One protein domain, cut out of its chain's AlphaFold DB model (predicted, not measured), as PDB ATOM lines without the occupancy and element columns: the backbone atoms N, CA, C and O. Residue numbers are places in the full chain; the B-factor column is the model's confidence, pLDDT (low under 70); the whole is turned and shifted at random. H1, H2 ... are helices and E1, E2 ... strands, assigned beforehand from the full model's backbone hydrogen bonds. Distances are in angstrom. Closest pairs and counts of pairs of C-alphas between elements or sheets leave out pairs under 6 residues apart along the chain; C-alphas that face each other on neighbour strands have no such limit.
ATOM      1  N   ASP A  12     -72.624 156.993  52.018       49.31
ATOM      2  CA  ASP A  12     -71.513 156.047  51.855       49.31
ATOM      3  C   ASP A  12     -71.176 155.793  50.369       49.31
ATOM      4  O   ASP A  12     -70.002 155.701  49.998       49.31
ATOM      5  N   GLU A  13     -72.175 155.776  49.475       49.44
ATOM      6  CA  GLU A  13     -71.943 155.666  48.024       49.44
ATOM      7  C   GLU A  13     -71.293 156.926  47.423       49.44
ATOM      8  O   GLU A  13     -70.445 156.833  46.528       49.44
ATOM      9  N   ALA A  14     -71.658 158.112  47.919       48.84
ATOM     10  CA  ALA A  14     -71.121 159.381  47.432       48.84
ATOM     11  C   ALA A  14     -69.650 159.592  47.840       48.84
ATOM     12  O   ALA A  14     -68.856 160.070  47.023       48.84
ATOM     13  N   GLY A  15     -69.272 159.186  49.060       50.56
ATOM     14  CA  GLY A  15     -67.882 159.223  49.532       50.56
ATOM     15  C   GLY A  15     -66.956 158.330  48.701       50.56
ATOM     16  O   GLY A  15     -65.916 158.783  48.222       50.56
ATOM     17  N   ASN A  16     -67.395 157.100  48.416       59.41
ATOM     18  CA  ASN A  16     -66.645 156.138  47.604       59.41
ATOM     19  C   ASN A  16     -66.474 156.612  46.145       59.41
ATOM     20  O   ASN A  16     -65.398 156.503  45.552       59.41
ATOM     21  N   ALA A  17     -67.506 157.229  45.559       57.84
ATOM     22  CA  ALA A  17     -67.422 157.775  44.204       57.84
ATOM     23  C   ALA A  17     -66.404 158.924  44.087       57.84
ATOM     24  O   ALA A  17     -65.693 159.020  43.083       57.84
ATOM     25  N   GLN A  18     -66.313 159.794  45.096       60.59
ATOM     26  CA  GLN A  18     -65.383 160.923  45.094       60.59
ATOM     27  C   GLN A  18     -63.928 160.471  45.290       60.59
ATOM     28  O   GLN A  18     -63.041 160.973  44.596       60.59
ATOM     29  N   GLU A  19     -63.701 159.468  46.141       66.62
ATOM     30  CA  GLU A  19     -62.393 158.839  46.354       66.62
ATOM     31  C   GLU A  19     -61.905 158.077  45.107       66.62
ATOM     32  O   GLU A  19     -60.776 158.271  44.638       66.62
ATOM     33  N   MET A  20     -62.790 157.305  44.469       66.56
ATOM     34  CA  MET A  20     -62.512 156.674  43.175       66.56
ATOM     35  C   MET A  20     -62.160 157.706  42.100       66.56
ATOM     36  O   MET A  20     -61.221 157.506  41.334       66.56
ATOM     37  N   LEU A  21     -62.864 158.840  42.040       64.50
ATOM     38  CA  LEU A  21     -62.550 159.899  41.078       64.50
ATOM     39  C   LEU A  21     -61.171 160.525  41.321       64.50
ATOM     40  O   LEU A  21     -60.501 160.860  40.345       64.50
ATOM     41  N   SER A  22     -60.723 160.674  42.572       68.31
ATOM     42  CA  SER A  22     -59.357 161.137  42.862       68.31
ATOM     43  C   SER A  22     -58.289 160.143  42.408       68.31
ATOM     44  O   SER A  22     -57.320 160.565  41.779       68.31
ATOM     45  N   ILE A  23     -58.494 158.840  42.628       67.44
ATOM     46  CA  ILE A  23     -57.573 157.790  42.159       67.44
ATOM     47  C   ILE A  23     -57.505 157.791  40.625       67.44
ATOM     48  O   ILE A  23     -56.425 157.752  40.039       67.44
ATOM     49  N   LEU A  24     -58.653 157.931  39.957       67.88
ATOM     50  CA  LEU A  24     -58.734 157.956  38.495       67.88
ATOM     51  C   LEU A  24     -58.073 159.195  37.864       67.88
ATOM     52  O   LEU A  24     -57.605 159.108  36.731       67.88
ATOM     53  N   LYS A  25     -58.015 160.334  38.572       68.62
ATOM     54  CA  LYS A  25     -57.293 161.542  38.119       68.62
ATOM     55  C   LYS A  25     -55.774 161.392  38.173       68.62
ATOM     56  O   LYS A  25     -55.089 162.128  37.471       68.62
ATOM     57  N   ALA A  26     -55.265 160.480  38.999       75.06
ATOM     58  CA  ALA A  26     -53.836 160.232  39.161       75.06
ATOM     59  C   ALA A  26     -53.277 159.211  38.151       75.06
ATOM     60  O   ALA A  26     -52.069 158.984  38.120       75.06
ATOM     61  N   LEU A  27     -54.133 158.593  37.329       76.62
ATOM     62  CA  LEU A  27     -53.715 157.605  36.338       76.62
ATOM     63  C   LEU A  27     -52.924 158.242  35.191       76.62
ATOM     64  O   LEU A  27     -53.261 159.324  34.700       76.62
ATOM     65  N   SER A  28     -51.921 157.511  34.700       81.62
ATOM     66  CA  SER A  28     -51.289 157.821  33.417       81.62
ATOM     67  C   SER A  28     -52.320 157.736  32.272       81.62
ATOM     68  O   SER A  28     -53.338 157.042  32.400       81.62
ATOM     69  N   PRO A  29     -52.106 158.415  31.130       79.44
ATOM     70  CA  PRO A  29     -52.986 158.290  29.965       79.44
ATOM     71  C   PRO A  29     -53.187 156.839  29.495       79.44
ATOM     72  O   PRO A  29     -54.286 156.465  29.069       79.44
ATOM     73  N   GLU A  30     -52.139 156.019  29.583       79.75
ATOM     74  CA  GLU A  30     -52.144 154.601  29.236       79.75
ATOM     75  C   GLU A  30     -53.025 153.791  30.196       79.75
ATOM     76  O   GLU A  30     -53.916 153.063  29.738       79.75
ATOM     77  N   ASP A  31     -52.841 153.971  31.507       82.88
ATOM     78  CA  ASP A  31     -53.623 153.285  32.541       82.88
ATOM     79  C   ASP A  31     -55.091 153.717  32.513       82.88
ATOM     80  O   ASP A  31     -56.000 152.894  32.643       82.88
ATOM     81  N   PHE A  32     -55.344 155.001  32.251       82.94
ATOM     82  CA  PHE A  32     -56.688 155.541  32.092       82.94
ATOM     83  C   PHE A  32     -57.433 154.862  30.937       82.94
ATOM     84  O   PHE A  32     -58.576 154.420  31.091       82.94
ATOM     85  N   GLU A  33     -56.816 154.762  29.755       83.38
ATOM     86  CA  GLU A  33     -57.474 154.147  28.602       83.38
ATOM     87  C   GLU A  33     -57.576 152.618  28.760       83.38
ATOM     88  O   GLU A  33     -58.541 152.025  28.265       83.38
ATOM     89  N   PHE A  34     -56.643 151.977  29.475       87.25
ATOM     90  CA  PHE A  34     -56.740 150.567  29.869       87.25
ATOM     91  C   PHE A  34     -57.946 150.316  30.785       87.25
ATOM     92  O   PHE A  34     -58.828 149.522  30.436       87.25
ATOM     93  N   GLU A  35     -58.055 151.044  31.896       87.19
ATOM     94  CA  GLU A  35     -59.147 150.890  32.862       87.19
ATOM     95  C   GLU A  35     -60.496 151.252  32.225       87.19
ATOM     96  O   GLU A  35     -61.499 150.558  32.381       87.19
ATOM     97  N   ARG A  36     -60.524 152.262  31.355       86.25
ATOM     98  CA  ARG A  36     -61.723 152.598  30.584       86.25
ATOM     99  C   ARG A  36     -62.166 151.473  29.646       86.25
ATOM    100  O   ARG A  36     -63.369 151.261  29.478       86.25
ATOM    101  N   ARG A  37     -61.242 150.753  28.996       89.06
ATOM    102  CA  ARG A  37     -61.587 149.565  28.186       89.06
ATOM    103  C   ARG A  37     -62.123 148.441  29.067       89.06
ATOM    104  O   ARG A  37     -63.104 147.804  28.679       89.06
ATOM    105  N   ARG A  38     -61.525 148.233  30.242       92.06
ATOM    106  CA  ARG A  38     -61.993 147.261  31.236       92.06
ATOM    107  C   ARG A  38     -63.422 147.570  31.687       92.06
ATOM    108  O   ARG A  38     -64.277 146.695  31.554       92.06
ATOM    109  N   GLN A  39     -63.716 148.814  32.069       92.06
ATOM    110  CA  GLN A  39     -65.069 149.249  32.439       92.06
ATOM    111  C   GLN A  39     -66.078 149.053  31.302       92.06
ATOM    112  O   GLN A  39     -67.194 148.607  31.546       92.06
ATOM    113  N   ARG A  40     -65.707 149.300  30.032       91.12
ATOM    114  CA  ARG A  40     -66.601 148.993  28.891       91.12
ATOM    115  C   ARG A  40     -66.935 147.510  28.799       91.12
ATOM    116  O   ARG A  40     -68.073 147.174  28.486       91.12
ATOM    117  N   LYS A  41     -65.947 146.637  29.016       93.56
ATOM    118  CA  LYS A  41     -66.140 145.184  28.968       93.56
ATOM    119  C   LYS A  41     -67.031 144.715  30.120       93.56
ATOM    120  O   LYS A  41     -67.943 143.933  29.885       93.56
ATOM    121  N   GLN A  42     -66.801 145.231  31.327       95.94
ATOM    122  CA  GLN A  42     -67.638 144.948  32.495       95.94
ATOM    123  C   GLN A  42     -69.076 145.423  32.281       95.94
ATOM    124  O   GLN A  42     -69.986 144.613  32.377       95.94
ATOM    125  N   LEU A  43     -69.277 146.673  31.855       95.06
ATOM    126  CA  LEU A  43     -70.604 147.204  31.536       95.06
ATOM    127  C   LEU A  43     -71.335 146.348  30.490       95.06
ATOM    128  O   LEU A  43     -72.524 146.077  30.625       95.06
ATOM    129  N   GLN A  44     -70.637 145.929  29.430       94.81
ATOM    130  CA  GLN A  44     -71.223 145.072  28.401       94.81
ATOM    131  C   GLN A  44     -71.671 143.723  28.989       94.81
ATOM    132  O   GLN A  44     -72.740 143.243  28.625       94.81
ATOM    133  N   ASN A  45     -70.887 143.130  29.896       97.00
ATOM    134  CA  ASN A  45     -71.265 141.897  30.588       97.00
ATOM    135  C   ASN A  45     -72.468 142.112  31.514       97.00
ATOM    136  O   ASN A  45     -73.396 141.310  31.481       97.00
ATOM    137  N   ASP A  46     -72.492 143.206  32.277       97.56
ATOM    138  CA  ASP A  46     -73.614 143.562  33.149       97.56
ATOM    139  C   ASP A  46     -74.910 143.719  32.346       97.56
ATOM    140  O   ASP A  46     -75.946 143.175  32.723       97.56
ATOM    141  N   PHE A  47     -74.853 144.383  31.188       97.56
ATOM    142  CA  PHE A  47     -76.012 144.515  30.305       97.56
ATOM    143  C   PHE A  47     -76.460 143.167  29.730       97.56
ATOM    144  O   PHE A  47     -77.660 142.924  29.641       97.56
ATOM    145  N   ILE A  48     -75.530 142.269  29.380       97.06
ATOM    146  CA  ILE A  48     -75.871 140.899  28.956       97.06
ATOM    147  C   ILE A  48     -76.572 140.144  30.091       97.06
ATOM    148  O   ILE A  48     -77.557 139.454  29.844       97.06
ATOM    149  N   THR A  49     -76.087 140.267  31.327       97.50
ATOM    150  CA  THR A  49     -76.695 139.624  32.498       97.50
ATOM    151  C   THR A  49     -78.113 140.137  32.733       97.50
ATOM    152  O   THR A  49     -79.033 139.330  32.856       97.50
ATOM    153  N   LEU A  50     -78.315 141.459  32.706       97.44
ATOM    154  CA  LEU A  50     -79.642 142.073  32.822       97.44
ATOM    155  C   LEU A  50     -80.580 141.626  31.691       97.44
ATOM    156  O   LEU A  50     -81.717 141.243  31.943       97.44
ATOM    157  N   ALA A  51     -80.090 141.603  30.449       96.50
ATOM    158  CA  ALA A  51     -80.846 141.136  29.289       96.50
ATOM    159  C   ALA A  51     -81.270 139.660  29.409       96.50
ATOM    160  O   ALA A  51     -82.389 139.312  29.049       96.50
ATOM    161  N   LYS A  52     -80.409 138.788  29.948       95.69
ATOM    162  CA  LYS A  52     -80.745 137.375  30.196       95.69
ATOM    163  C   LYS A  52     -81.767 137.210  31.317       95.69
ATOM    164  O   LYS A  52     -82.693 136.408  31.184       95.69
ATOM    165  N   ALA A  53     -81.606 137.960  32.408       94.69
ATOM    166  CA  ALA A  53     -82.552 137.963  33.521       94.69
ATOM    167  C   ALA A  53     -83.942 138.416  33.057       94.69
ATOM    168  O   ALA A  53     -84.941 137.794  33.404       94.69
ATOM    169  N   PHE A  54     -83.994 139.427  32.187       94.25
ATOM    170  CA  PHE A  54     -85.227 139.916  31.578       94.25
ATOM    171  C   PHE A  54     -86.023 138.826  30.843       94.25
ATOM    172  O   PHE A  54     -87.251 138.780  30.938       94.25
ATOM    173  N   THR A  55     -85.324 137.958  30.107       92.94
ATOM    174  CA  THR A  55     -85.914 136.873  29.305       92.94
ATOM    175  C   THR A  55     -86.104 135.568  30.084       92.94
ATOM    176  O   THR A  55     -86.580 134.587  29.514       92.94
ATOM    177  N   SER A  56     -85.684 135.515  31.353       86.81
ATOM    178  CA  SER A  56     -85.731 134.287  32.152       86.81
ATOM    179  C   SER A  56     -87.163 133.990  32.638       86.81
ATOM    180  O   SER A  56     -87.869 134.919  33.030       86.81
ATOM    181  N   LYS A  77     -94.309 147.284  27.905       92.94
ATOM    182  CA  LYS A  77     -93.769 148.638  28.086       92.94
ATOM    183  C   LYS A  77     -93.144 148.821  29.477       92.94
ATOM    184  O   LYS A  77     -91.994 149.250  29.554       92.94
ATOM    185  N   ILE A  78     -93.867 148.466  30.542       93.62
ATOM    186  CA  ILE A  78     -93.398 148.606  31.933       93.62
ATOM    187  C   ILE A  78     -92.137 147.766  32.158       93.62
ATOM    188  O   ILE A  78     -91.138 148.250  32.687       93.62
ATOM    189  N   ARG A  79     -92.137 146.516  31.689       94.25
ATOM    190  CA  ARG A  79     -90.983 145.618  31.793       94.25
ATOM    191  C   ARG A  79     -89.737 146.192  31.104       94.25
ATOM    192  O   ARG A  79     -88.649 146.156  31.684       94.25
ATOM    193  N   LEU A  80     -89.871 146.737  29.890       95.00
ATOM    194  CA  LEU A  80     -88.756 147.391  29.190       95.00
ATOM    195  C   LEU A  80     -88.282 148.659  29.907       95.00
ATOM    196  O   LEU A  80     -87.077 148.895  29.964       95.00
ATOM    197  N   GLU A  81     -89.198 149.457  30.457       95.44
ATOM    198  CA  GLU A  81     -88.862 150.640  31.259       95.44
ATOM    199  C   GLU A  81     -88.008 150.270  32.478       95.44
ATOM    200  O   GLU A  81     -86.963 150.891  32.692       95.44
ATOM    201  N   CYS A  82     -88.378 149.215  33.212       96.00
ATOM    202  CA  CYS A  82     -87.587 148.698  34.332       96.00
ATOM    203  C   CYS A  82     -86.189 148.242  33.885       96.00
ATOM    204  O   CYS A  82     -85.189 148.670  34.458       96.00
ATOM    205  N   LEU A  83     -86.094 147.455  32.807       97.38
ATOM    206  CA  LEU A  83     -84.800 147.009  32.277       97.38
ATOM    207  C   LEU A  83     -83.902 148.189  31.875       97.38
ATOM    208  O   LEU A  83     -82.696 148.188  32.133       97.38
ATOM    209  N   VAL A  84     -84.477 149.206  31.233       97.69
ATOM    210  CA  VAL A  84     -83.758 150.429  30.860       97.69
ATOM    211  C   VAL A  84     -83.297 151.187  32.099       97.69
ATOM    212  O   VAL A  84     -82.166 151.678  32.105       97.69
ATOM    213  N   ALA A  85     -84.121 151.274  33.142       96.81
ATOM    214  CA  ALA A  85     -83.748 151.905  34.403       96.81
ATOM    215  C   ALA A  85     -82.549 151.190  35.052       96.81
ATOM    216  O   ALA A  85     -81.574 151.857  35.415       96.81
ATOM    217  N   ASP A  86     -82.563 149.856  35.091       97.62
ATOM    218  CA  ASP A  86     -81.468 149.037  35.624       97.62
ATOM    219  C   ASP A  86     -80.180 149.205  34.813       97.62
ATOM    220  O   ASP A  86     -79.103 149.434  35.370       97.62
ATOM    221  N   MET A  87     -80.269 149.171  33.479       97.88
ATOM    222  CA  MET A  87     -79.117 149.413  32.607       97.88
ATOM    223  C   MET A  87     -78.561 150.838  32.773       97.88
ATOM    224  O   MET A  87     -77.344 151.030  32.809       97.88
ATOM    225  N   CYS A  88     -79.419 151.851  32.919       95.19
ATOM    226  CA  CYS A  88     -78.988 153.223  33.206       95.19
ATOM    227  C   CYS A  88     -78.332 153.339  34.593       95.19
ATOM    228  O   CYS A  88     -77.344 154.056  34.756       95.19
ATOM    229  N   ALA A  89     -78.845 152.635  35.608       93.75
ATOM    230  CA  ALA A  89     -78.224 152.561  36.930       93.75
ATOM    231  C   ALA A  89     -76.835 151.915  36.861       93.75
ATOM    232  O   ALA A  89     -75.864 152.516  37.321       93.75
ATOM    233  N   LYS A  90     -76.707 150.773  36.175       95.06
ATOM    234  CA  LYS A  90     -75.413 150.124  35.929       95.06
ATOM    235  C   LYS A  90     -74.448 151.014  35.165       95.06
ATOM    236  O   LYS A  90     -73.286 151.092  35.522       95.06
ATOM    237  N   TYR A  91     -74.893 151.748  34.147       93.19
ATOM    238  CA  TYR A  91     -74.004 152.668  33.434       93.19
ATOM    239  C   TYR A  91     -73.369 153.715  34.362       93.19
ATOM    240  O   TYR A  91     -72.183 154.024  34.233       93.19
ATOM    241  N   ARG A  92     -74.148 154.245  35.313       89.50
ATOM    242  CA  ARG A  92     -73.697 155.279  36.252       89.50
ATOM    243  C   ARG A  92     -72.620 154.789  37.224       89.50
ATOM    244  O   ARG A  92     -71.844 155.622  37.682       89.50
ATOM    245  N   SER A  93     -72.495 153.480  37.461       89.94
ATOM    246  CA  SER A  93     -71.413 152.919  38.283       89.94
ATOM    247  C   SER A  93     -70.051 152.860  37.573       89.94
ATOM    248  O   SER A  93     -69.067 152.468  38.191       89.94
ATOM    249  N   TYR A  94     -69.961 153.244  36.291       89.38
ATOM    250  CA  TYR A  94     -68.713 153.241  35.514       89.38
ATOM    251  C   TYR A  94     -68.241 154.666  35.169       89.38
ATOM    252  O   TYR A  94     -68.489 155.170  34.061       89.38
ATOM    253  N   PRO A  95     -67.530 155.344  36.091       82.50
ATOM    254  CA  PRO A  95     -67.219 156.770  35.978       82.50
ATOM    255  C   PRO A  95     -66.348 157.129  34.763       82.50
ATOM    256  O   PRO A  95     -66.485 158.228  34.231       82.50
ATOM    257  N   LEU A  96     -65.514 156.214  34.249       82.62
ATOM    258  CA  LEU A  96     -64.623 156.487  33.106       82.62
ATOM    259  C   LEU A  96     -65.329 156.476  31.742       82.62
ATOM    260  O   LEU A  96     -64.764 156.870  30.708       82.62
ATOM    261  N   LEU A  97     -66.563 155.975  31.692       84.00
ATOM    262  CA  LEU A  97     -67.330 155.885  30.448       84.00
ATOM    263  C   LEU A  97     -68.037 157.201  30.120       84.00
ATOM    264  O   LEU A  97     -68.195 157.549  28.939       84.00
ATOM    265  N   CYS A  98     -68.374 157.941  31.171       76.31
ATOM    266  CA  CYS A  98     -68.857 159.304  31.155       76.31
ATOM    267  C   CYS A  98     -67.641 160.238  31.035       76.31
ATOM    268  O   CYS A  98     -66.794 160.275  31.919       76.31
ATOM    269  N   HIS A 159     -73.867 163.399  27.030       73.56
ATOM    270  CA  HIS A 159     -74.956 163.164  26.089       73.56
ATOM    271  C   HIS A 159     -74.819 161.784  25.432       73.56
ATOM    272  O   HIS A 159     -74.399 161.656  24.275       73.56
ATOM    273  N   ARG A 160     -75.148 160.729  26.181       87.69
ATOM    274  CA  ARG A 160     -75.250 159.368  25.648       87.69
ATOM    275  C   ARG A 160     -76.656 158.824  25.774       87.69
ATOM    276  O   ARG A 160     -77.399 159.133  26.693       87.69
ATOM    277  N   CYS A 161     -77.002 157.990  24.811       93.00
ATOM    278  CA  CYS A 161     -78.310 157.378  24.696       93.00
ATOM    279  C   CYS A 161     -78.152 155.881  24.784       93.00
ATOM    280  O   CYS A 161     -77.204 155.332  24.217       93.00
ATOM    281  N   LEU A 162     -79.106 155.259  25.450       96.12
ATOM    282  CA  LEU A 162     -79.312 153.831  25.476       96.12
ATOM    283  C   LEU A 162     -80.561 153.531  24.650       96.12
ATOM    284  O   LEU A 162     -81.584 154.191  24.808       96.12
ATOM    285  N   ALA A 163     -80.468 152.552  23.762       97.50
ATOM    286  CA  ALA A 163     -81.618 151.927  23.132       97.50
ATOM    287  C   ALA A 163     -81.628 150.466  23.561       97.50
ATOM    288  O   ALA A 163     -80.583 149.814  23.515       97.50
ATOM    289  N   VAL A 164     -82.791 149.974  23.962       98.25
ATOM    290  CA  VAL A 164     -83.033 148.571  24.295       98.25
ATOM    291  C   VAL A 164     -84.213 148.108  23.459       98.25
ATOM    292  O   VAL A 164     -85.221 148.810  23.395       98.25
ATOM    293  N   SER A 165     -84.089 146.960  22.802       97.69
ATOM    294  CA  SER A 165     -85.198 146.294  22.133       97.69
ATOM    295  C   SER A 165     -85.450 144.922  22.721       97.69
ATOM    296  O   SER A 165     -84.527 144.258  23.180       97.69
ATOM    297  N   PHE A 166     -86.687 144.474  22.608       97.81
ATOM    298  CA  PHE A 166     -87.119 143.117  22.848       97.81
ATOM    299  C   PHE A 166     -87.843 142.601  21.604       97.81
ATOM    300  O   PHE A 166     -88.640 143.320  21.003       97.81
ATOM    301  N   ASN A 167     -87.541 141.370  21.207       96.81
ATOM    302  CA  ASN A 167     -88.271 140.652  20.176       96.81
ATOM    303  C   ASN A 167     -89.026 139.492  20.841       96.81
ATOM    304  O   ASN A 167     -88.382 138.528  21.266       96.81
ATOM    305  N   PRO A 168     -90.367 139.549  20.933       93.88
ATOM    306  CA  PRO A 168     -91.152 138.505  21.581       93.88
ATOM    307  C   PRO A 168     -91.100 137.172  20.828       93.88
ATOM    308  O   PRO A 168     -91.204 136.125  21.455       93.88
ATOM    309  N   LYS A 169     -90.875 137.174  19.505       93.75
ATOM    310  CA  LYS A 169     -90.827 135.934  18.711       93.75
ATOM    311  C   LYS A 169     -89.556 135.133  18.942       93.75
ATOM    312  O   LYS A 169     -89.593 133.908  18.956       93.75
ATOM    313  N   THR A 170     -88.425 135.817  19.088       94.88
ATOM    314  CA  THR A 170     -87.127 135.174  19.342       94.88
ATOM    315  C   THR A 170     -86.772 135.141  20.828       94.88
ATOM    316  O   THR A 170     -85.758 134.547  21.192       94.88
ATOM    317  N   ASN A 171     -87.591 135.775  21.676       94.44
ATOM    318  CA  ASN A 171     -87.328 136.027  23.091       94.44
ATOM    319  C   ASN A 171     -85.927 136.626  23.323       94.44
ATOM    320  O   ASN A 171     -85.177 136.190  24.197       94.44
ATOM    321  N   ARG A 172     -85.533 137.599  22.488       95.81
ATOM    322  CA  ARG A 172     -84.207 138.233  22.546       95.81
ATOM    323  C   ARG A 172     -84.289 139.693  22.934       95.81
ATOM    324  O   ARG A 172     -85.137 140.437  22.450       95.81
ATOM    325  N   VAL A 173     -83.331 140.110  23.756       97.81
ATOM    326  CA  VAL A 173     -83.087 141.513  24.085       97.81
ATOM    327  C   VAL A 173     -81.841 141.996  23.350       97.81
ATOM    328  O   VAL A 173     -80.765 141.415  23.488       97.81
ATOM    329  N   GLY A 174     -81.986 143.077  22.592       97.19
ATOM    330  CA  GLY A 174     -80.888 143.813  21.972       97.19
ATOM    331  C   GLY A 174     -80.660 145.133  22.700       97.19
ATOM    332  O   GLY A 174     -81.603 145.744  23.195       97.19
ATOM    333  N   PHE A 175     -79.419 145.612  22.766       97.06
ATOM    334  CA  PHE A 175     -79.140 146.920  23.359       97.06
ATOM    335  C   PHE A 175     -77.956 147.625  22.699       97.06
ATOM    336  O   PHE A 175     -77.016 147.019  22.184       97.06
ATOM    337  N   GLY A 176     -77.984 148.954  22.727       94.31
ATOM    338  CA  GLY A 176     -76.971 149.786  22.099       94.31
ATOM    339  C   GLY A 176     -76.783 151.105  22.824       94.31
ATOM    340  O   GLY A 176     -77.740 151.738  23.248       94.31
ATOM    341  N   LEU A 177     -75.529 151.545  22.927       92.88
ATOM    342  CA  LEU A 177     -75.178 152.882  23.399       92.88
ATOM    343  C   LEU A 177     -74.751 153.767  22.231       92.88
ATOM    344  O   LEU A 177     -74.009 153.320  21.354       92.88
ATOM    345  N   SER A 178     -75.155 155.036  22.251       90.44
ATOM    346  CA  SER A 178     -74.728 156.014  21.251       90.44
ATOM    347  C   SER A 178     -73.247 156.381  21.405       90.44
ATOM    348  O   SER A 178     -72.710 156.456  22.517       90.44
ATOM    349  N   GLY A 179     -72.579 156.686  20.295       84.56
ATOM    350  CA  GLY A 179     -71.171 157.092  20.255       84.56
ATOM    351  C   GLY A 179     -70.478 156.682  18.958       84.56
ATOM    352  O   GLY A 179     -71.064 156.011  18.120       84.56
ATOM    353  N   GLN A 180     -69.226 157.098  18.760       64.56
ATOM    354  CA  GLN A 180     -68.468 156.696  17.572       64.56
ATOM    355  C   GLN A 180     -68.112 155.208  17.630       64.56
ATOM    356  O   GLN A 180     -67.341 154.785  18.493       64.56
ATOM    357  N   PHE A 181     -68.631 154.442  16.675       61.69
ATOM    358  CA  PHE A 181     -68.196 153.076  16.426       61.69
ATOM    359  C   PHE A 181     -67.109 153.070  15.362       61.69
ATOM    360  O   PHE A 181     -67.243 153.671  14.295       61.69
ATOM    361  N   LYS A 182     -66.020 152.359  15.649       62.41
ATOM    362  CA  LYS A 182     -65.024 152.019  14.639       62.41
ATOM    363  C   LYS A 182     -65.411 150.652  14.067       62.41
ATOM    364  O   LYS A 182     -65.482 149.688  14.816       62.41
ATOM    365  N   LYS A 183     -65.645 150.591  12.750       66.62
ATOM    366  CA  LYS A 183     -65.732 149.357  11.939       66.62
ATOM    367  C   LYS A 183     -66.840 148.351  12.332       66.62
ATOM    368  O   LYS A 183     -66.551 147.185  12.568       66.62
ATOM    369  N   VAL A 184     -68.109 148.765  12.349       74.75
ATOM    370  CA  VAL A 184     -69.242 147.816  12.434       74.75
ATOM    371  C   VAL A 184     -69.690 147.430  11.024       74.75
ATOM    372  O   VAL A 184     -69.921 148.311  10.193       74.75
ATOM    373  N   LYS A 185     -69.822 146.125  10.751       83.62
ATOM    374  CA  LYS A 185     -70.450 145.629   9.519       83.62
ATOM    375  C   LYS A 185     -71.938 145.976   9.578       83.62
ATOM    376  O   LYS A 185     -72.645 145.540  10.483       83.62
ATOM    377  N   VAL A 186     -72.386 146.806   8.644       84.69
ATOM    378  CA  VAL A 186     -73.786 147.225   8.561       84.69
ATOM    379  C   VAL A 186     -74.524 146.295   7.608       84.69
ATOM    380  O   VAL A 186     -74.040 146.027   6.508       84.69
ATOM    381  N   HIS A 187     -75.685 145.811   8.030       87.19
ATOM    382  CA  HIS A 187     -76.492 144.886   7.251       87.19
ATOM    383  C   HIS A 187     -77.052 145.551   5.975       87.19
ATOM    384  O   HIS A 187     -77.522 146.693   6.054       87.19
ATOM    385  N   PRO A 188     -77.062 144.872   4.807       84.00
ATOM    386  CA  PRO A 188     -77.516 145.448   3.538       84.00
ATOM    387  C   PRO A 188     -78.932 146.042   3.562       84.00
ATOM    388  O   PRO A 188     -79.159 147.086   2.963       84.00
ATOM    389  N   SER A 189     -79.871 145.444   4.305       82.38
ATOM    390  CA  SER A 189     -81.269 145.922   4.374       82.38
ATOM    391  C   SER A 189     -81.439 147.303   5.022       82.38
ATOM    392  O   SER A 189     -82.453 147.975   4.816       82.38
ATOM    393  N   ILE A 190     -80.448 147.739   5.802       79.38
ATOM    394  CA  ILE A 190     -80.385 149.084   6.385       79.38
ATOM    395  C   ILE A 190     -79.203 149.894   5.836       79.38
ATOM    396  O   ILE A 190     -79.036 151.077   6.151       79.38
ATOM    397  N   TRP A 191     -78.386 149.279   4.981       63.66
ATOM    398  CA  TRP A 191     -77.321 149.940   4.247       63.66
ATOM    399  C   TRP A 191     -77.937 150.939   3.266       63.66
ATOM    400  O   TRP A 191     -78.859 150.625   2.525       63.66
ATOM    401  N   GLY A 192     -77.464 152.185   3.283       60.72
ATOM    402  CA  GLY A 192     -78.030 153.247   2.441       60.72
ATOM    403  C   GLY A 192     -79.291 153.914   3.005       60.72
ATOM    404  O   GLY A 192     -79.645 154.992   2.534       60.72
ATOM    405  N   LYS A 193     -79.889 153.397   4.090       60.53
ATOM    406  CA  LYS A 193     -80.970 154.068   4.836       60.53
ATOM    407  C   LYS A 193     -80.452 155.193   5.752       60.53
ATOM    408  O   LYS A 193     -80.806 155.284   6.925       60.53
ATOM    409  N   SER A 194     -79.564 156.038   5.226       59.47
ATOM    410  CA  SER A 194     -79.076 157.242   5.903       59.47
ATOM    411  C   SER A 194     -79.567 158.468   5.158       59.47
ATOM    412  O   SER A 194     -79.141 158.729   4.038       59.47
ATOM    413  N   LEU A 195     -80.412 159.252   5.814       55.12
ATOM    414  CA  LEU A 195     -80.942 160.497   5.262       55.12
ATOM    415  C   LEU A 195     -79.871 161.612   5.158       55.12
ATOM    416  O   LEU A 195     -80.094 162.621   4.495       55.12
ATOM    417  N   VAL A 196     -78.698 161.441   5.791       56.50
ATOM    418  CA  VAL A 196     -77.550 162.364   5.694       56.50
ATOM    419  C   VAL A 196     -76.398 161.700   4.937       56.50
ATOM    420  O   VAL A 196     -75.865 160.681   5.388       56.50
ATOM    421  N   SER A 197     -75.953 162.307   3.836       57.47
ATOM    422  CA  SER A 197     -74.704 161.936   3.163       57.47
ATOM    423  C   SER A 197     -73.478 162.406   3.970       57.47
ATOM    424  O   SER A 197     -73.445 163.514   4.507       57.47
ATOM    425  N   GLY A 198     -72.459 161.549   4.095       58.56
ATOM    426  CA  GLY A 198     -71.166 161.893   4.709       58.56
ATOM    427  C   GLY A 198     -71.109 161.949   6.245       58.56
ATOM    428  O   GLY A 198     -70.031 162.163   6.792       58.56
ATOM    429  N   ARG A 199     -72.214 161.732   6.975       60.19
ATOM    430  CA  ARG A 199     -72.157 161.587   8.443       60.19
ATOM    431  C   ARG A 199     -71.620 160.192   8.793       60.19
ATOM    432  O   ARG A 199     -72.083 159.229   8.175       60.19
ATOM    433  N   PRO A 200     -70.698 160.045   9.770       58.97
ATOM    434  CA  PRO A 200     -70.285 158.730  10.242       58.97
ATOM    435  C   PRO A 200     -71.530 157.945  10.659       58.97
ATOM    436  O   PRO A 200     -72.257 158.317  11.588       58.97
ATOM    437  N   ARG A 201     -71.806 156.896   9.879       62.84
ATOM    438  CA  ARG A 201     -72.915 155.964  10.084       62.84
ATOM    439  C   ARG A 201     -72.715 155.294  11.446       62.84
ATOM    440  O   ARG A 201     -71.594 155.261  11.944       62.84
ATOM    441  N   SER A 202     -73.776 154.754  12.040       62.09
ATOM    442  CA  SER A 202     -73.730 153.949  13.278       62.09
ATOM    443  C   SER A 202     -73.528 154.656  14.624       62.09
ATOM    444  O   SER A 202     -73.242 153.990  15.606       62.09
ATOM    445  N   THR A 203     -73.720 155.975  14.733       81.19
ATOM    446  CA  THR A 203     -73.529 156.651  16.038       81.19
ATOM    447  C   THR A 203     -74.730 156.615  16.978       81.19
ATOM    448  O   THR A 203     -74.561 156.815  18.180       81.19
ATOM    449  N   CYS A 204     -75.936 156.403  16.450       89.50
ATOM    450  CA  CYS A 204     -77.161 156.367  17.247       89.50
ATOM    451  C   CYS A 204     -77.334 154.992  17.900       89.50
ATOM    452  O   CYS A 204     -76.945 153.977  17.321       89.50
ATOM    453  N   ALA A 205     -77.916 154.972  19.093       93.25
ATOM    454  CA  ALA A 205     -78.122 153.750  19.857       93.25
ATOM    455  C   ALA A 205     -79.088 152.798  19.131       93.25
ATOM    456  O   ALA A 205     -78.806 151.615  18.970       93.25
ATOM    457  N   GLU A 206     -80.167 153.361  18.592       94.31
ATOM    458  CA  GLU A 206     -81.226 152.679  17.851       94.31
ATOM    459  C   GLU A 206     -80.674 151.987  16.602       94.31
ATOM    460  O   GLU A 206     -81.020 150.850  16.301       94.31
ATOM    461  N   PHE A 207     -79.743 152.647  15.898       91.69
ATOM    462  CA  PHE A 207     -79.078 152.057  14.737       91.69
ATOM    463  C   PHE A 207     -78.367 150.755  15.108       91.69
ATOM    464  O   PHE A 207     -78.420 149.798  14.343       91.69
ATOM    465  N   ARG A 208     -77.674 150.725  16.254       90.88
ATOM    466  CA  ARG A 208     -76.916 149.546  16.686       90.88
ATOM    467  C   ARG A 208     -77.848 148.375  16.957       90.88
ATOM    468  O   ARG A 208     -77.605 147.296  16.430       90.88
ATOM    469  N   VAL A 209     -78.909 148.632  17.712       94.75
ATOM    470  CA  VAL A 209     -79.919 147.634  18.061       94.75
ATOM    471  C   VAL A 209     -80.567 147.051  16.805       94.75
ATOM    472  O   VAL A 209     -80.570 145.839  16.619       94.75
ATOM    473  N   ILE A 210     -81.018 147.909  15.887       94.50
ATOM    474  CA  ILE A 210     -81.647 147.462  14.639       94.50
ATOM    475  C   ILE A 210     -80.651 146.702  13.768       94.50
ATOM    476  O   ILE A 210     -80.997 145.653  13.239       94.50
ATOM    477  N   ASN A 211     -79.417 147.200  13.618       92.81
ATOM    478  CA  ASN A 211     -78.387 146.533  12.821       92.81
ATOM    479  C   ASN A 211     -78.080 145.128  13.341       92.81
ATOM    480  O   ASN A 211     -77.902 144.216  12.540       92.81
ATOM    481  N   GLU A 212     -77.995 144.965  14.658       93.38
ATOM    482  CA  GLU A 212     -77.775 143.672  15.298       93.38
ATOM    483  C   GLU A 212     -78.962 142.730  15.078       93.38
ATOM    484  O   GLU A 212     -78.759 141.632  14.566       93.38
ATOM    485  N   ALA A 213     -80.189 143.189  15.341       95.56
ATOM    486  CA  ALA A 213     -81.405 142.403  15.139       95.56
ATOM    487  C   ALA A 213     -81.530 141.890  13.692       95.56
ATOM    488  O   ALA A 213     -81.647 140.687  13.461       95.56
ATOM    489  N   VAL A 214     -81.394 142.771  12.694       94.12
ATOM    490  CA  VAL A 214     -81.487 142.346  11.284       94.12
ATOM    491  C   VAL A 214     -80.307 141.474  10.851       94.12
ATOM    492  O   VAL A 214     -80.470 140.623   9.984       94.12
ATOM    493  N   SER A 215     -79.124 141.640  11.458       93.75
ATOM    494  CA  SER A 215     -77.976 140.754  11.199       93.75
ATOM    495  C   SER A 215     -78.194 139.345  11.751       93.75
ATOM    496  O   SER A 215     -77.561 138.408  11.275       93.75
ATOM    497  N   LEU A 216     -79.083 139.199  12.734       95.19
ATOM    498  CA  LEU A 216     -79.517 137.924  13.301       95.19
ATOM    499  C   LEU A 216     -80.749 137.341  12.587       95.19
ATOM    500  O   LEU A 216     -81.253 136.304  13.003       95.19
ATOM    501  N   GLY A 217     -81.224 137.980  11.513       95.06
ATOM    502  CA  GLY A 217     -82.392 137.536  10.751       95.06
ATOM    503  C   GLY A 217     -83.738 137.991  11.320       95.06
ATOM    504  O   GLY A 217     -84.778 137.570  10.816       95.06
ATOM    505  N   GLU A 218     -83.750 138.859  12.333       96.06
ATOM    506  CA  GLU A 218     -84.988 139.393  12.901       96.06
ATOM    507  C   GLU A 218     -85.590 140.502  12.029       96.06
ATOM    508  O   GLU A 218     -84.882 141.246  11.336       96.06
ATOM    509  N   LYS A 219     -86.919 140.655  12.081       94.94
ATOM    510  CA  LYS A 219     -87.618 141.725  11.361       94.94
ATOM    511  C   LYS A 219     -87.800 142.938  12.262       94.94
ATOM    512  O   LYS A 219     -88.247 142.822  13.395       94.94
ATOM    513  N   CYS A 220     -87.553 144.132  11.720       93.12
ATOM    514  CA  CYS A 220     -87.730 145.382  12.466       93.12
ATOM    515  C   CYS A 220     -89.161 145.552  13.012       93.12
ATOM    516  O   CYS A 220     -89.322 146.076  14.107       93.12
ATOM    517  N   GLY A 221     -90.175 145.079  12.277       94.62
ATOM    518  CA  GLY A 221     -91.578 145.140  12.701       94.62
ATOM    519  C   GLY A 221     -91.949 144.236  13.877       94.62
ATOM    520  O   GLY A 221     -93.045 144.340  14.409       94.62
ATOM    521  N   GLU A 222     -91.045 143.349  14.290       95.25
ATOM    522  CA  GLU A 222     -91.226 142.469  15.448       95.25
ATOM    523  C   GLU A 222     -90.535 143.038  16.693       95.25
ATOM    524  O   GLU A 222     -90.647 142.470  17.774       95.25
ATOM    525  N   LEU A 223     -89.813 144.153  16.559       96.75
ATOM    526  CA  LEU A 223     -89.076 144.756  17.659       96.75
ATOM    527  C   LEU A 223     -89.965 145.708  18.452       96.75
ATOM    528  O   LEU A 223     -90.575 146.626  17.902       96.75
ATOM    529  N   GLN A 224     -89.931 145.538  19.765       96.88
ATOM    530  CA  GLN A 224     -90.421 146.490  20.749       96.88
ATOM    531  C   GLN A 224     -89.227 147.210  21.356       96.88
ATOM    532  O   GLN A 224     -88.288 146.558  21.794       96.88
ATOM    533  N   MET A 225     -89.205 148.537  21.364       97.19
ATOM    534  CA  MET A 225     -88.001 149.297  21.688       97.19
ATOM    535  C   MET A 225     -88.276 150.464  22.629       97.19
ATOM    536  O   MET A 225     -89.309 151.128  22.561       97.19
ATOM    537  N   TYR A 226     -87.297 150.751  23.477       97.81
ATOM    538  CA  TYR A 226     -87.285 151.894  24.372       97.81
ATOM    539  C   TYR A 226     -85.942 152.621  24.264       97.81
ATOM    540  O   TYR A 226     -84.876 152.001  24.294       97.81
ATOM    541  N   VAL A 227     -85.989 153.945  24.114       97.06
ATOM    542  CA  VAL A 227     -84.809 154.803  23.972       97.06
ATOM    543  C   VAL A 227     -84.770 155.819  25.107       97.06
ATOM    544  O   VAL A 227     -85.719 156.573  25.316       97.06
ATOM    545  N   ALA A 228     -83.648 155.876  25.816       96.44
ATOM    546  CA  ALA A 228     -83.454 156.762  26.955       96.44
ATOM    547  C   ALA A 228     -82.126 157.516  26.884       96.44
ATOM    548  O   ALA A 228     -81.157 157.092  26.244       96.44
ATOM    549  N   ASP A 229     -82.071 158.650  27.571       93.50
ATOM    550  CA  ASP A 229     -80.808 159.246  27.982       93.50
ATOM    551  C   ASP A 229     -80.191 158.396  29.102       93.50
ATOM    552  O   ASP A 229     -80.836 158.117  30.110       93.50
ATOM    553  N   VAL A 230     -78.942 157.958  28.922       92.31
ATOM    554  CA  VAL A 230     -78.337 156.944  29.802       92.31
ATOM    555  C   VAL A 230     -78.043 157.470  31.210       92.31
ATOM    556  O   VAL A 230     -77.927 156.693  32.153       92.31
ATOM    557  N   MET A 231     -77.894 158.790  31.362       89.12
ATOM    558  CA  MET A 231     -77.564 159.403  32.646       89.12
ATOM    559  C   MET A 231     -78.819 159.682  33.463       89.12
ATOM    560  O   MET A 231     -78.814 159.503  34.678       89.12
ATOM    561  N   THR A 232     -79.881 160.136  32.803       89.75
ATOM    562  CA  THR A 232     -81.131 160.521  33.470       89.75
ATOM    563  C   THR A 232     -82.173 159.406  33.496       89.75
ATOM    564  O   THR A 232     -83.127 159.503  34.260       89.75
ATOM    565  N   GLY A 233     -82.039 158.387  32.642       89.56
ATOM    566  CA  GLY A 233     -83.053 157.353  32.418       89.56
ATOM    567  C   GLY A 233     -84.311 157.860  31.701       89.56
ATOM    568  O   GLY A 233     -85.213 157.078  31.408       89.56
ATOM    569  N   LYS A 234     -84.394 159.163  31.397       92.31
ATOM    570  CA  LYS A 234     -85.586 159.764  30.795       92.31
ATOM    571  C   LYS A 234     -85.729 159.341  29.330       92.31
ATOM    572  O   LYS A 234     -84.710 159.241  28.636       92.31
ATOM    573  N   PRO A 235     -86.970 159.160  28.834       94.88
ATOM    574  CA  PRO A 235     -87.206 158.875  27.429       94.88
ATOM    575  C   PRO A 235     -86.563 159.939  26.541       94.88
ATOM    576  O   PRO A 235     -86.653 161.142  26.810       94.88
ATOM    577  N   LYS A 236     -85.913 159.491  25.468       91.62
ATOM    578  CA  LYS A 236     -85.280 160.373  24.494       91.62
ATOM    579  C   LYS A 236     -86.009 160.282  23.153       91.62
ATOM    580  O   LYS A 236     -86.121 159.181  22.619       91.62
ATOM    581  N   PRO A 237     -86.395 161.420  22.544       90.31
ATOM    582  CA  PRO A 237     -86.973 161.402  21.208       90.31
ATOM    583  C   PRO A 237     -85.952 160.910  20.177       90.31
ATOM    584  O   PRO A 237     -84.814 161.402  20.110       90.31
ATOM    585  N   ARG A 238     -86.381 159.971  19.332       91.69
ATOM    586  CA  ARG A 238     -85.581 159.474  18.207       91.69
ATOM    587  C   ARG A 238     -85.274 160.588  17.209       91.69
ATOM    588  O   ARG A 238     -86.122 161.404  16.846       91.69
ATOM    589  N   CYS A 239     -84.046 160.600  16.690       88.12
ATOM    590  CA  CYS A 239     -83.715 161.499  15.584       88.12
ATOM    591  C   CYS A 239     -84.374 161.028  14.279       88.12
ATOM    592  O   CYS A 239     -84.663 159.846  14.109       88.12
ATOM    593  N   ARG A 240     -84.515 161.923  13.295       86.06
ATOM    594  CA  ARG A 240     -85.161 161.619  12.005       86.06
ATOM    595  C   ARG A 240     -84.615 160.371  11.295       86.06
ATOM    596  O   ARG A 240     -85.378 159.630  10.691       86.06
ATOM    597  N   ASN A 241     -83.307 160.122  11.379       86.12
ATOM    598  CA  ASN A 241     -82.715 158.918  10.793       86.12
ATOM    599  C   ASN A 241     -83.133 157.643  11.535       86.12
ATOM    600  O   ASN A 241     -83.354 156.614  10.912       86.12
ATOM    601  N   CYS A 242     -83.236 157.713  12.861       89.75
ATOM    602  CA  CYS A 242     -83.693 156.590  13.672       89.75
ATOM    603  C   CYS A 242     -85.194 156.367  13.495       89.75
ATOM    604  O   CYS A 242     -85.595 155.217  13.410       89.75
ATOM    605  N   LEU A 243     -85.997 157.426  13.318       91.12
ATOM    606  CA  LEU A 243     -87.408 157.305  12.935       91.12
ATOM    607  C   LEU A 243     -87.575 156.535  11.625       91.12
ATOM    608  O   LEU A 243     -88.383 155.623  11.568       91.12
ATOM    609  N   TYR A 244     -86.776 156.846  10.601       87.75
ATOM    610  CA  TYR A 244     -86.819 156.107   9.338       87.75
ATOM    611  C   TYR A 244     -86.388 154.639   9.490       87.75
ATOM    612  O   TYR A 244     -87.018 153.741   8.944       87.75
ATOM    613  N   LEU A 245     -85.322 154.371  10.251       89.06
ATOM    614  CA  LEU A 245     -84.823 153.005  10.451       89.06
ATOM    615  C   LEU A 245     -85.752 152.131  11.296       89.06
ATOM    616  O   LEU A 245     -85.808 150.931  11.069       89.06
ATOM    617  N   SER A 246     -86.433 152.737  12.268       92.38
ATOM    618  CA  SER A 246     -87.339 152.070  13.212       92.38
ATOM    619  C   SER A 246     -88.810 152.301  12.883       92.38
ATOM    620  O   SER A 246     -89.648 152.152  13.762       92.38
ATOM    621  N   GLN A 247     -89.127 152.692  11.645       91.50
ATOM    622  CA  GLN A 247     -90.491 153.060  11.252       91.50
ATOM    623  C   GLN A 247     -91.501 151.922  11.468       91.50
ATOM    624  O   GLN A 247     -92.658 152.195  11.762       91.50
ATOM    625  N   ASP A 248     -91.042 150.673  11.358       92.50
ATOM    626  CA  ASP A 248     -91.878 149.483  11.513       92.50
ATOM    627  C   ASP A 248     -91.864 148.953  12.959       92.50
ATOM    628  O   ASP A 248     -92.733 148.175  13.331       92.50
ATOM    629  N   ALA A 249     -90.885 149.356  13.780       94.69
ATOM    630  CA  ALA A 249     -90.762 148.887  15.159       94.69
ATOM    631  C   ALA A 249     -91.786 149.566  16.077       94.69
ATOM    632  O   ALA A 249     -92.065 150.762  15.950       94.69
ATOM    633  N   GLN A 250     -92.264 148.834  17.081       95.56
ATOM    634  CA  GLN A 250     -93.055 149.414  18.158       95.56
ATOM    635  C   GLN A 250     -92.112 150.127  19.132       95.56
ATOM    636  O   GLN A 250     -91.256 149.499  19.747       95.56
ATOM    637  N   VAL A 251     -92.240 151.447  19.279       96.00
ATOM    638  CA  VAL A 251     -91.374 152.230  20.175       96.00
ATOM    639  C   VAL A 251     -92.188 152.838  21.308       96.00
ATOM    640  O   VAL A 251     -93.179 153.517  21.070       96.00
ATOM    641  N   PHE A 252     -91.753 152.599  22.544       95.12
ATOM    642  CA  PHE A 252     -92.468 153.005  23.755       95.12
ATOM    643  C   PHE A 252     -91.982 154.330  24.356       95.12
ATOM    644  O   PHE A 252     -92.707 154.947  25.136       95.12
TER     645      PHE A 252
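AT A GLANCE: This is residues 12 to 56, 77 to 98 and 159 to 252 of the 267 residues of the protein "Hypothetical protein" of Amorphochlora amoebiformis (UniProt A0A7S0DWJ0). A small sheet of three strands is sandwiched between helices, with H2 and H3 side by side over one face and H4 over the other. The long helix H2 lies over the edge strand E2 with its residues 44 to 54 near the sheet and reaches well beyond the sheet at its other end, where H1 folds back, far from the sheet. H5 packs beside H4, and a long loop, residues 178 to 204, lies on the H4 side. The 161 printed residues hold five named helices and three named strands in the order H1 H2 H3 E1 E2 H4 E3 H5; the sheet, E2 - E1 - E3, is antiparallel, and the class is mixed, helices and strands. The whole is compact, with a radius of gyration of the C-alphas of 16.7 A and spans of 47 by 38 by 25 A.

IN THESE COORDINATES: H1, residues 12 to 25, begins at C-alpha 12 (-71.513, 156.047, 51.855) and is 20.5 A long. H2, residues 29 to 54, measures 37.1 A. H3, residues 77 to 92, measures 22.7 A. E1, residues 161 to 167, begins at C-alpha 161 (-78.310, 157.378, 24.696) and measures 20.0 A; E2, residues 172 to 177, measures 17.2 A. H4 is residues 205 to 215, 15.6 A, and E3 is residues 224 to 229, 17.5 A. H5, residues 240 to 245, 8.8 A, ends at C-alpha 245 (-84.823, 153.005, 10.451).

HOW THE PARTS SIT: E1 is the inner strand. It forms a hairpin with E2, with N 165 and O 174 2.8 A apart, within hydrogen-bond range; beside E3, N 226 and O 164 are also 2.8 A apart. H3 is on the sheet, over E1 and E3, at a height of 8.7 A. H2 is on the same face, over E2. H2 touches H3 with residues 43 to 54 alone, at a shallow tilt of 22 degrees, opposite ways; their closest C-alphas, Phe 47 and Met 87, are 6.2 A apart. H4 is on the opposite face, over E2, at a height of 7.7 A; E2, H4 and E3 make a split strand-helix-strand unit, two strands running the same way with E1 between them, and its crossover is right-handed. H4 touches H5, the closest C-alphas being those of Glu 206 and Cys 242, 6.2 A apart. H1 is close to H2 but not clearly touching, with C-alphas 24 and 32 7.1 A apart. In the five helices every O i to N i+4 pair is within hydrogen-bond range.

THE WHOLE: The C-alphas farthest apart, of Asp 12 and Gly 192, are 49.9 A apart. Residues 57 to 76 are not printed, with 16.9 A between C-alphas 56 and 77, nor are residues 99 to 158, with 8.8 A between C-alphas 98 and 159. The link E2 to H4 is long. Confidence is under 70 in residues 12 to 25, 180 to 183 and 191 to 202.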